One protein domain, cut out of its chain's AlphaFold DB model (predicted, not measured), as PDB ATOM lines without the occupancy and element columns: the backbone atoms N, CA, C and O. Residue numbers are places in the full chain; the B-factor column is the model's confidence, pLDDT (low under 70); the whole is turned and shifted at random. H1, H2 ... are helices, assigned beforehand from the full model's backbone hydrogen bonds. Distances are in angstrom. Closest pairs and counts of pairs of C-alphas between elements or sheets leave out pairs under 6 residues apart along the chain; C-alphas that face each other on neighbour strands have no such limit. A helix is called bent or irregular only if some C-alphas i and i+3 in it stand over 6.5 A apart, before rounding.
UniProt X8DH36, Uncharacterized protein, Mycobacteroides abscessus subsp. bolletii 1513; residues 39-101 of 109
ATOM      1  N   ASP A  39      -3.730 -21.630  19.130       75.94
ATOM      2  CA  ASP A  39      -2.747 -20.637  18.690       75.94
ATOM      3  C   ASP A  39      -2.275 -19.759  19.859       75.94
ATOM      4  O   ASP A  39      -1.077 -19.487  19.972       75.94
ATOM      5  N   ASP A  40      -3.180 -19.373  20.765       73.56
ATOM      6  CA  ASP A  40      -2.842 -18.571  21.945       73.56
ATOM      7  C   ASP A  40      -1.984 -19.372  22.923       73.56
ATOM      8  O   ASP A  40      -0.965 -18.880  23.417       73.56
ATOM      9  N   LEU A  41      -2.351 -20.637  23.158       73.00
ATOM     10  CA  LEU A  41      -1.569 -21.535  24.001       73.00
ATOM     11  C   LEU A  41      -0.143 -21.687  23.467       73.00
ATOM     12  O   LEU A  41       0.825 -21.517  24.213       73.00
ATOM     13  N   LEU A  42      -0.010 -22.009  22.181       73.69
ATOM     14  CA  LEU A  42       1.284 -22.257  21.558       73.69
ATOM     15  C   LEU A  42       2.132 -20.977  21.504       73.69
ATOM     16  O   LEU A  42       3.338 -21.034  21.751       73.69
ATOM     17  N   TYR A  43       1.511 -19.808  21.300       73.94
ATOM     18  CA  TYR A  43       2.186 -18.512  21.394       73.94
ATOM     19  C   TYR A  43       2.785 -18.271  22.786       73.94
ATOM     20  O   TYR A  43       3.984 -17.987  22.901       73.94
ATOM     21  N   TRP A  44       1.980 -18.400  23.848       70.75
ATOM     22  CA  TRP A  44       2.451 -18.213  25.225       70.75
ATOM     23  C   TRP A  44       3.534 -19.226  25.588       70.75
ATOM     24  O   TRP A  44       4.553 -18.876  26.189       70.75
ATOM     25  N   TYR A  45       3.353 -20.471  25.154       69.44
ATOM     26  CA  TYR A  45       4.307 -21.538  25.384       69.44
ATOM     27  C   TYR A  45       5.670 -21.256  24.724       69.44
ATOM     28  O   TYR A  45       6.701 -21.276  25.407       69.44
ATOM     29  N   SER A  46       5.699 -20.904  23.433       68.50
ATOM     30  CA  SER A  46       6.932 -20.504  22.735       68.50
ATOM     31  C   SER A  46       7.582 -19.272  23.366       68.50
ATOM     32  O   SER A  46       8.798 -19.232  23.580       68.50
ATOM     33  N   ARG A  47       6.782 -18.252  23.703       67.56
ATOM     34  CA  ARG A  47       7.291 -16.974  24.212       67.56
ATOM     35  C   ARG A  47       7.948 -17.105  25.581       67.56
ATOM     36  O   ARG A  47       9.019 -16.529  25.793       67.56
ATOM     37  N   ASP A  48       7.306 -17.814  26.503       64.69
ATOM     38  CA  ASP A  48       7.688 -17.816  27.914       64.69
ATOM     39  C   ASP A  48       8.329 -19.124  28.366       64.69
ATOM     40  O   ASP A  48       9.364 -19.088  29.039       64.69
ATOM     41  N   VAL A  49       7.771 -20.279  27.992       65.06
ATOM     42  CA  VAL A  49       8.291 -21.576  28.443       65.06
ATOM     43  C   VAL A  49       9.533 -21.952  27.667       65.06
ATOM     44  O   VAL A  49      10.595 -22.115  28.273       65.06
ATOM     45  N   VAL A  50       9.432 -22.045  26.339       64.88
ATOM     46  CA  VAL A  50      10.560 -22.454  25.498       64.88
ATOM     47  C   VAL A  50      11.707 -21.479  25.681       64.88
ATOM     48  O   VAL A  50      12.820 -21.901  25.979       64.88
ATOM     49  N   ARG A  51      11.458 -20.169  25.631       64.88
ATOM     50  CA  ARG A  51      12.528 -19.181  25.801       64.88
ATOM     51  C   ARG A  51      13.258 -19.315  27.142       64.88
ATOM     52  O   ARG A  51      14.485 -19.241  27.157       64.88
ATOM     53  N   ARG A  52      12.552 -19.538  28.260       64.31
ATOM     54  CA  ARG A  52      13.180 -19.701  29.589       64.31
ATOM     55  C   ARG A  52      13.849 -21.064  29.764       64.31
ATOM     56  O   ARG A  52      14.928 -21.133  30.350       64.31
ATOM     57  N   GLN A  53      13.223 -22.143  29.297       65.81
ATOM     58  CA  GLN A  53      13.757 -23.499  29.439       65.81
ATOM     59  C   GLN A  53      14.918 -23.754  28.471       65.81
ATOM     60  O   GLN A  53      15.963 -24.250  28.892       65.81
ATOM     61  N   ALA A  54      14.785 -23.351  27.208       63.66
ATOM     62  CA  ALA A  54      15.817 -23.499  26.190       63.66
ATOM     63  C   ALA A  54      17.041 -22.625  26.499       63.66
ATOM     64  O   ALA A  54      18.162 -23.112  26.402       63.66
ATOM     65  N   ALA A  55      16.862 -21.386  26.984       61.62
ATOM     66  CA  ALA A  55      17.991 -20.557  27.431       61.62
ATOM     67  C   ALA A  55      18.776 -21.164  28.609       61.62
ATOM     68  O   ALA A  55      19.947 -20.846  28.788       61.62
ATOM     69  N   ARG A  56      18.146 -22.027  29.418       62.84
ATOM     70  CA  ARG A  56      18.800 -22.719  30.539       62.84
ATOM     71  C   ARG A  56      19.476 -24.029  30.142       62.84
ATOM     72  O   ARG A  56      20.388 -24.453  30.841       62.84
ATOM     73  N   ARG A  57      19.005 -24.689  29.082       59.47
ATOM     74  CA  ARG A  57      19.450 -26.038  28.691       59.47
ATOM     75  C   ARG A  57      20.368 -26.057  27.474       59.47
ATOM     76  O   ARG A  57      21.065 -27.045  27.279       59.47
ATOM     77  N   VAL A  58      20.365 -25.003  26.663       60.94
ATOM     78  CA  VAL A  58      20.995 -25.018  25.346       60.94
ATOM     79  C   VAL A  58      21.804 -23.739  25.124       60.94
ATOM     80  O   VAL A  58      21.255 -22.636  25.101       60.94
ATOM     81  N   GLY A  59      23.124 -23.894  24.978       65.69
ATOM     82  CA  GLY A  59      24.054 -22.781  24.761       65.69
ATOM     83  C   GLY A  59      24.036 -22.232  23.329       65.69
ATOM     84  O   GLY A  59      24.167 -21.024  23.135       65.69
ATOM     85  N   ASP A  60      23.818 -23.092  22.330       83.31
ATOM     86  CA  ASP A  60      23.780 -22.710  20.912       83.31
ATOM     87  C   ASP A  60      22.389 -22.170  20.501       83.31
ATOM     88  O   ASP A  60      21.351 -22.556  21.034       83.31
ATOM     89  N   ARG A  61      22.338 -21.220  19.559       82.44
ATOM     90  CA  ARG A  61      21.084 -20.714  18.972       82.44
ATOM     91  C   ARG A  61      20.399 -21.764  18.093       82.44
ATOM     92  O   ARG A  61      19.180 -21.876  18.166       82.44
ATOM     93  N   ARG A  62      21.152 -22.540  17.306       87.19
ATOM     94  CA  ARG A  62      20.596 -23.569  16.411       87.19
ATOM     95  C   ARG A  62      19.876 -24.656  17.200       87.19
ATOM     96  O   ARG A  62      18.720 -24.967  16.924       87.19
ATOM     97  N   ASP A  63      20.534 -25.180  18.226       85.31
ATOM     98  CA  ASP A  63      19.966 -26.229  19.071       85.31
ATOM     99  C   ASP A  63      18.707 -25.745  19.809       85.31
ATOM    100  O   ASP A  63      17.789 -26.529  20.051       85.31
ATOM    101  N   ARG A  64      18.615 -24.442  20.121       84.25
ATOM    102  CA  ARG A  64      17.403 -23.847  20.705       84.25
ATOM    103  C   ARG A  64      16.236 -23.855  19.728       84.25
ATOM    104  O   ARG A  64      15.149 -24.258  20.125       84.25
ATOM    105  N   PHE A  65      16.454 -23.449  18.477       87.62
ATOM    106  CA  PHE A  65      15.396 -23.488  17.464       87.62
ATOM    107  C   PHE A  65      14.960 -24.919  17.154       87.62
ATOM    108  O   PHE A  65      13.767 -25.167  16.997       87.62
ATOM    109  N   LYS A  66      15.898 -25.874  17.139       88.69
ATOM    110  CA  LYS A  66      15.565 -27.297  17.005       88.69
ATOM    111  C   LYS A  66      14.718 -27.792  18.178       88.69
ATOM    112  O   LYS A  66      13.684 -28.407  17.949       88.69
ATOM    113  N   TYR A  67      15.126 -27.503  19.415       85.12
ATOM    114  CA  TYR A  67      14.365 -27.889  20.606       85.12
ATOM    115  C   TYR A  67      12.948 -27.305  20.594       85.12
ATOM    116  O   TYR A  67      11.996 -28.016  20.892       85.12
ATOM    117  N   GLU A  68      12.804 -26.029  20.221       84.44
ATOM    118  CA  GLU A  68      11.497 -25.389  20.058       84.44
ATOM    119  C   GLU A  68      10.632 -26.136  19.038       84.44
ATOM    120  O   GLU A  68       9.502 -26.502  19.349       84.44
ATOM    121  N   TYR A  69      11.171 -26.407  17.849       88.75
ATOM    122  CA  TYR A  69      10.446 -27.108  16.792       88.75
ATOM    123  C   TYR A  69      10.017 -28.522  17.195       88.75
ATOM    124  O   TYR A  69       8.855 -28.875  16.992       88.75
ATOM    125  N   ASP A  70      10.923 -29.315  17.773       87.94
ATOM    126  CA  ASP A  70      10.628 -30.689  18.192       87.94
ATOM    127  C   ASP A  70       9.501 -30.698  19.231       87.94
ATOM    128  O   ASP A  70       8.539 -31.449  19.100       87.94
ATOM    129  N   TRP A  71       9.578 -29.805  20.222       81.69
ATOM    130  CA  TRP A  71       8.586 -29.738  21.290       81.69
ATOM    131  C   TRP A  71       7.224 -29.278  20.774       81.69
ATOM    132  O   TRP A  71       6.208 -29.880  21.094       81.69
ATOM    133  N   LEU A  72       7.181 -28.244  19.930       82.88
ATOM    134  CA  LEU A  72       5.933 -27.792  19.308       82.88
ATOM    135  C   LEU A  72       5.326 -28.853  18.394       82.88
ATOM    136  O   LEU A  72       4.104 -28.957  18.318       82.88
ATOM    137  N   SER A  73       6.160 -29.649  17.725       85.56
ATOM    138  CA  SER A  73       5.708 -30.729  16.846       85.56
ATOM    139  C   SER A  73       4.987 -31.845  17.605       85.56
ATOM    140  O   SER A  73       4.136 -32.501  17.011       85.56
ATOM    141  N   GLU A  74       5.256 -32.031  18.904       83.06
ATOM    142  CA  GLU A  74       4.480 -32.945  19.758       83.06
ATOM    143  C   GLU A  74       3.030 -32.465  19.967       83.06
ATOM    144  O   GLU A  74       2.141 -33.288  20.180       83.06
ATOM    145  N   PHE A  75       2.771 -31.153  19.866       75.94
ATOM    146  CA  PHE A  75       1.436 -30.556  20.023       75.94
ATOM    147  C   PHE A  75       0.746 -30.311  18.681       75.94
ATOM    148  O   PHE A  75      -0.415 -30.671  18.498       75.94
ATOM    149  N   SER A  76       1.441 -29.660  17.746       81.75
ATOM    150  CA  SER A  76       0.956 -29.358  16.402       81.75
ATOM    151  C   SER A  76       2.123 -29.098  15.451       81.75
ATOM    152  O   SER A  76       2.776 -28.052  15.489       81.75
ATOM    153  N   VAL A  77       2.345 -30.044  14.537       87.56
ATOM    154  CA  VAL A  77       3.372 -29.934  13.489       87.56
ATOM    155  C   VAL A  77       3.120 -28.723  12.586       87.56
ATOM    156  O   VAL A  77       4.062 -28.020  12.220       87.56
ATOM    157  N   ASP A  78       1.861 -28.433  12.253       88.06
ATOM    158  CA  ASP A  78       1.513 -27.301  11.385       88.06
ATOM    159  C   ASP A  78       1.890 -25.963  12.022       88.06
ATOM    160  O   ASP A  78       2.438 -25.074  11.355       88.06
ATOM    161  N   TRP A  79       1.662 -25.834  13.331       84.81
ATOM    162  CA  TRP A  79       2.057 -24.646  14.075       84.81
ATOM    163  C   TRP A  79       3.577 -24.541  14.203       84.81
ATOM    164  O   TRP A  79       4.136 -23.470  13.967       84.81
ATOM    165  N   ALA A  80       4.269 -25.652  14.479       87.88
ATOM    166  CA  ALA A  80       5.730 -25.687  14.531       87.88
ATOM    167  C   ALA A  80       6.354 -25.193  13.212       87.88
ATOM    168  O   ALA A  80       7.216 -24.311  13.210       87.88
ATOM    169  N   LYS A  81       5.850 -25.674  12.067       92.50
ATOM    170  CA  LYS A  81       6.271 -25.213  10.734       92.50
ATOM    171  C   LYS A  81       5.946 -23.744  10.490       92.50
ATOM    172  O   LYS A  81       6.776 -23.001   9.966       92.50
ATOM    173  N   ARG A  82       4.746 -23.290  10.871       90.75
ATOM    174  CA  ARG A  82       4.369 -21.869  10.792       90.75
ATOM    175  C   ARG A  82       5.337 -20.993  11.586       90.75
ATOM    176  O   ARG A  82       5.801 -19.985  11.060       90.75
ATOM    177  N   ARG A  83       5.698 -21.394  12.805       88.19
ATOM    178  CA  ARG A  83       6.621 -20.639  13.655       88.19
ATOM    179  C   ARG A  83       8.018 -20.531  13.041       88.19
ATOM    180  O   ARG A  83       8.611 -19.454  13.081       88.19
ATOM    181  N   VAL A  84       8.507 -21.596  12.401       91.75
ATOM    182  CA  VAL A  84       9.762 -21.567  11.630       91.75
ATOM    183  C   VAL A  84       9.667 -20.600  10.444       91.75
ATOM    184  O   VAL A  84      10.563 -19.776  10.271       91.75
ATOM    185  N   ARG A  85       8.570 -20.615   9.672       93.62
ATOM    186  CA  ARG A  85       8.348 -19.659   8.567       93.62
ATOM    187  C   ARG A  85       8.320 -18.205   9.038       93.62
ATOM    188  O   ARG A  85       8.912 -17.335   8.400       93.62
ATOM    189  N   GLU A  86       7.653 -17.933  10.154       90.38
ATOM    190  CA  GLU A  86       7.579 -16.593  10.740       90.38
ATOM    191  C   GLU A  86       8.946 -16.124  11.270       90.38
ATOM    192  O   GLU A  86       9.309 -14.964  11.078       90.38
ATOM    193  N   LEU A  87       9.740 -17.010  11.888       89.25
ATOM    194  CA  LEU A  87      11.130 -16.703  12.259       89.25
ATOM    195  C   LEU A  87      12.001 -16.436  11.030       89.25
ATOM    196  O   LEU A  87      12.773 -15.480  11.037       89.25
ATOM    197  N   ALA A  88      11.858 -17.239   9.974       92.31
ATOM    198  CA  ALA A  88      12.589 -17.038   8.730       92.31
ATOM    199  C   ALA A  88      12.277 -15.665   8.121       92.31
ATOM    200  O   ALA A  88      13.198 -14.962   7.716       92.31
ATOM    201  N   ALA A  89      11.007 -15.242   8.121       92.62
ATOM    202  CA  ALA A  89      10.619 -13.905   7.675       92.62
ATOM    203  C   ALA A  89      11.287 -12.796   8.504       92.62
ATOM    204  O   ALA A  89      11.906 -11.905   7.931       92.62
ATOM    205  N   LEU A  90      11.263 -12.903   9.836       87.56
ATOM    206  CA  LEU A  90      11.941 -11.945  10.719       87.56
ATOM    207  C   LEU A  90      13.457 -11.889  10.474       87.56
ATOM    208  O   LEU A  90      14.058 -10.817  10.531       87.56
ATOM    209  N   PHE A  91      14.092 -13.030  10.198       91.44
ATOM    210  CA  PHE A  91      15.516 -13.074   9.874       91.44
ATOM    211  C   PHE A  91      15.822 -12.486   8.501       91.44
ATOM    212  O   PHE A  91      16.812 -11.770   8.391       91.44
ATOM    213  N   ARG A  92      14.977 -12.703   7.485       91.25
ATOM    214  CA  ARG A  92      15.145 -12.064   6.167       91.25
ATOM    215  C   ARG A  92      15.199 -10.536   6.274       91.25
ATOM    216  O   ARG A  92      16.003  -9.925   5.577       91.25
ATOM    217  N   ASP A  93      14.426  -9.951   7.183       88.62
ATOM    218  CA  ASP A  93      14.367  -8.496   7.359       88.62
ATOM    219  C   ASP A  93      15.503  -7.925   8.231       88.62
ATOM    220  O   ASP A  93      15.764  -6.723   8.191       88.62
ATOM    221  N   GLY A  94      16.192  -8.757   9.023       87.56
ATOM    222  CA  GLY A  94      17.192  -8.296   9.998       87.56
ATOM    223  C   GLY A  94      18.569  -8.955   9.895       87.56
ATOM    224  O   GLY A  94      19.586  -8.267   9.822       87.56
ATOM    225  N   GLN A  95      18.622 -10.287   9.935       89.81
ATOM    226  CA  GLN A  95      19.855 -11.086   9.932       89.81
ATOM    227  C   GLN A  95      19.671 -12.352   9.076       89.81
ATOM    228  O   GLN A  95      19.467 -13.438   9.621       89.81
ATOM    229  N   PRO A  96      19.742 -12.249   7.735       90.56
ATOM    230  CA  PRO A  96      19.402 -13.355   6.835       90.56
ATOM    231  C   PRO A  96      20.234 -14.627   7.052       90.56
ATOM    232  O   PRO A  96      19.742 -15.733   6.851       90.56
ATOM    233  N   GLN A  97      21.483 -14.490   7.506       90.62
ATOM    234  CA  GLN A  97      22.359 -15.618   7.832       90.62
ATOM    235  C   GLN A  97      21.794 -16.533   8.929       90.62
ATOM    236  O   GLN A  97      22.107 -17.723   8.955       90.62
ATOM    237  N   ASP A  98      20.929 -16.010   9.801       89.75
ATOM    238  CA  ASP A  98      20.347 -16.778  10.899       89.75
ATOM    239  C   ASP A  98      19.275 -17.768  10.422       89.75
ATOM    240  O   ASP A  98      18.921 -18.685  11.162       89.75
ATOM    241  N   ILE A  99      18.805 -17.664   9.173       92.12
ATOM    242  CA  ILE A  99      17.906 -18.661   8.564       92.12
ATOM    243  C   ILE A  99      18.570 -20.044   8.554       92.12
ATOM    244  O   ILE A  99      17.901 -21.046   8.781       92.12
ATOM    245  N   ALA A 100      19.898 -20.114   8.399       92.62
ATOM    246  CA  ALA A 100      20.646 -21.372   8.451       92.62
ATOM    247  C   ALA A 100      20.647 -22.037   9.846       92.62
ATOM    248  O   ALA A 100      21.046 -23.200   9.982       92.62
ATOM    249  N   LEU A 101      20.238 -21.309  10.890       91.31
ATOM    250  CA  LEU A 101      20.094 -21.828  12.253       91.31
ATOM    251  C   LEU A 101      18.727 -22.481  12.481       91.31
ATOM    252  O   LEU A 101      18.568 -23.187  13.475       91.31
TER     253      LEU A 101
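AT A GLANCE: This is residues 39 to 101 of the 109 residues of an uncharacterized protein of Mycobacteroides abscessus subsp. bolletii 1513 (UniProt X8DH36). H2 and H3 make a narrow V, joined at a sharp turn around residue 76, and the short H4 folds back from the far end of H3 towards the first residues of H2, at the mouth of the V. The bent H1 packs on H2 with its second arm, H1b, which slants across H2 at residues 64 to 68, while its first arm, H1a, comes close to both H2 and H3, with Asp 39 close to Trp 79 of H3. The printed part has 63 residues with four named helices, H1, H2, H3 and H4 in that order, and no named strand; its class is all helix. It is compact, with a radius of gyration of the C-alphas of 11.4 A, and spans 28 by 25 by 16 A.

IN THESE COORDINATES: H1, residues 39 to 57, was assigned as one helix by its hydrogen bonds, but it is bent, with C-alphas 47 and 50 6.5 A apart. Its arm H1a, residues 39 to 47, begins with C-alpha 39 at (-2.747, -20.637, 18.690) and is 12.0 A long. Its arm H1b, residues 50 to 57, is 10.1 A long. H2, residues 61 to 75, is 22.0 A long, with C-alpha 75 at (1.436, -30.556, 20.023). H3, residues 77 to 94, measures 25.9 A. H4, residues 96 to 101, measures 10.1 A and ends with C-alpha 101 at (20.094, -21.828, 12.253).

HOW THE PARTS SIT: H2 is the hub, touching three other helices when H1 is taken whole. H1a and H1b stand at a shallow tilt of 32 degrees, only just short of steep. H1a and H2 are close but not clearly touching; their closest C-alphas, of Ser 46 and Glu 68, are 7.2 A apart. H1b touches H2 at a steep tilt of 55 degrees, opposite ways, with the closest C-alphas, of Ala 54 and Arg 64, 5.7 A apart. H2 and H3 form a helical hairpin at a shallow tilt of 30 degrees, opposite ways; they touch through residues 68 to 73 and 79 to 84, and their closest C-alphas, of Leu 72 and Ala 80, are 5.2 A apart. H3 and H4 form a second hairpin at a shallow tilt of 34 degrees, only just short of steep, with the closest C-alphas, of Ala 88 and Ile 99, 5.6 A apart. H4 and H2 only just touch, with 3 pairs of C-alphas within 8 A; the closest, of Arg 62 and Leu 101, are 4.5 A apart. H1b is apart from H3 and H4. In H1a, H1b and H3 every O i to N i+4 pair is within hydrogen-bond range; in H2 10 of 11 are, and in H4 0 of 2, beside 3 of 3 O i to N i+3 pairs.

THE WHOLE: The two C-alphas farthest apart, of Leu 41 and Gln 97, are 29.5 A apart. The printed part has no cut, and its three links are tight. The mean pLDDT of the printed part is 80.9, and residues 45 to 59 are under 70.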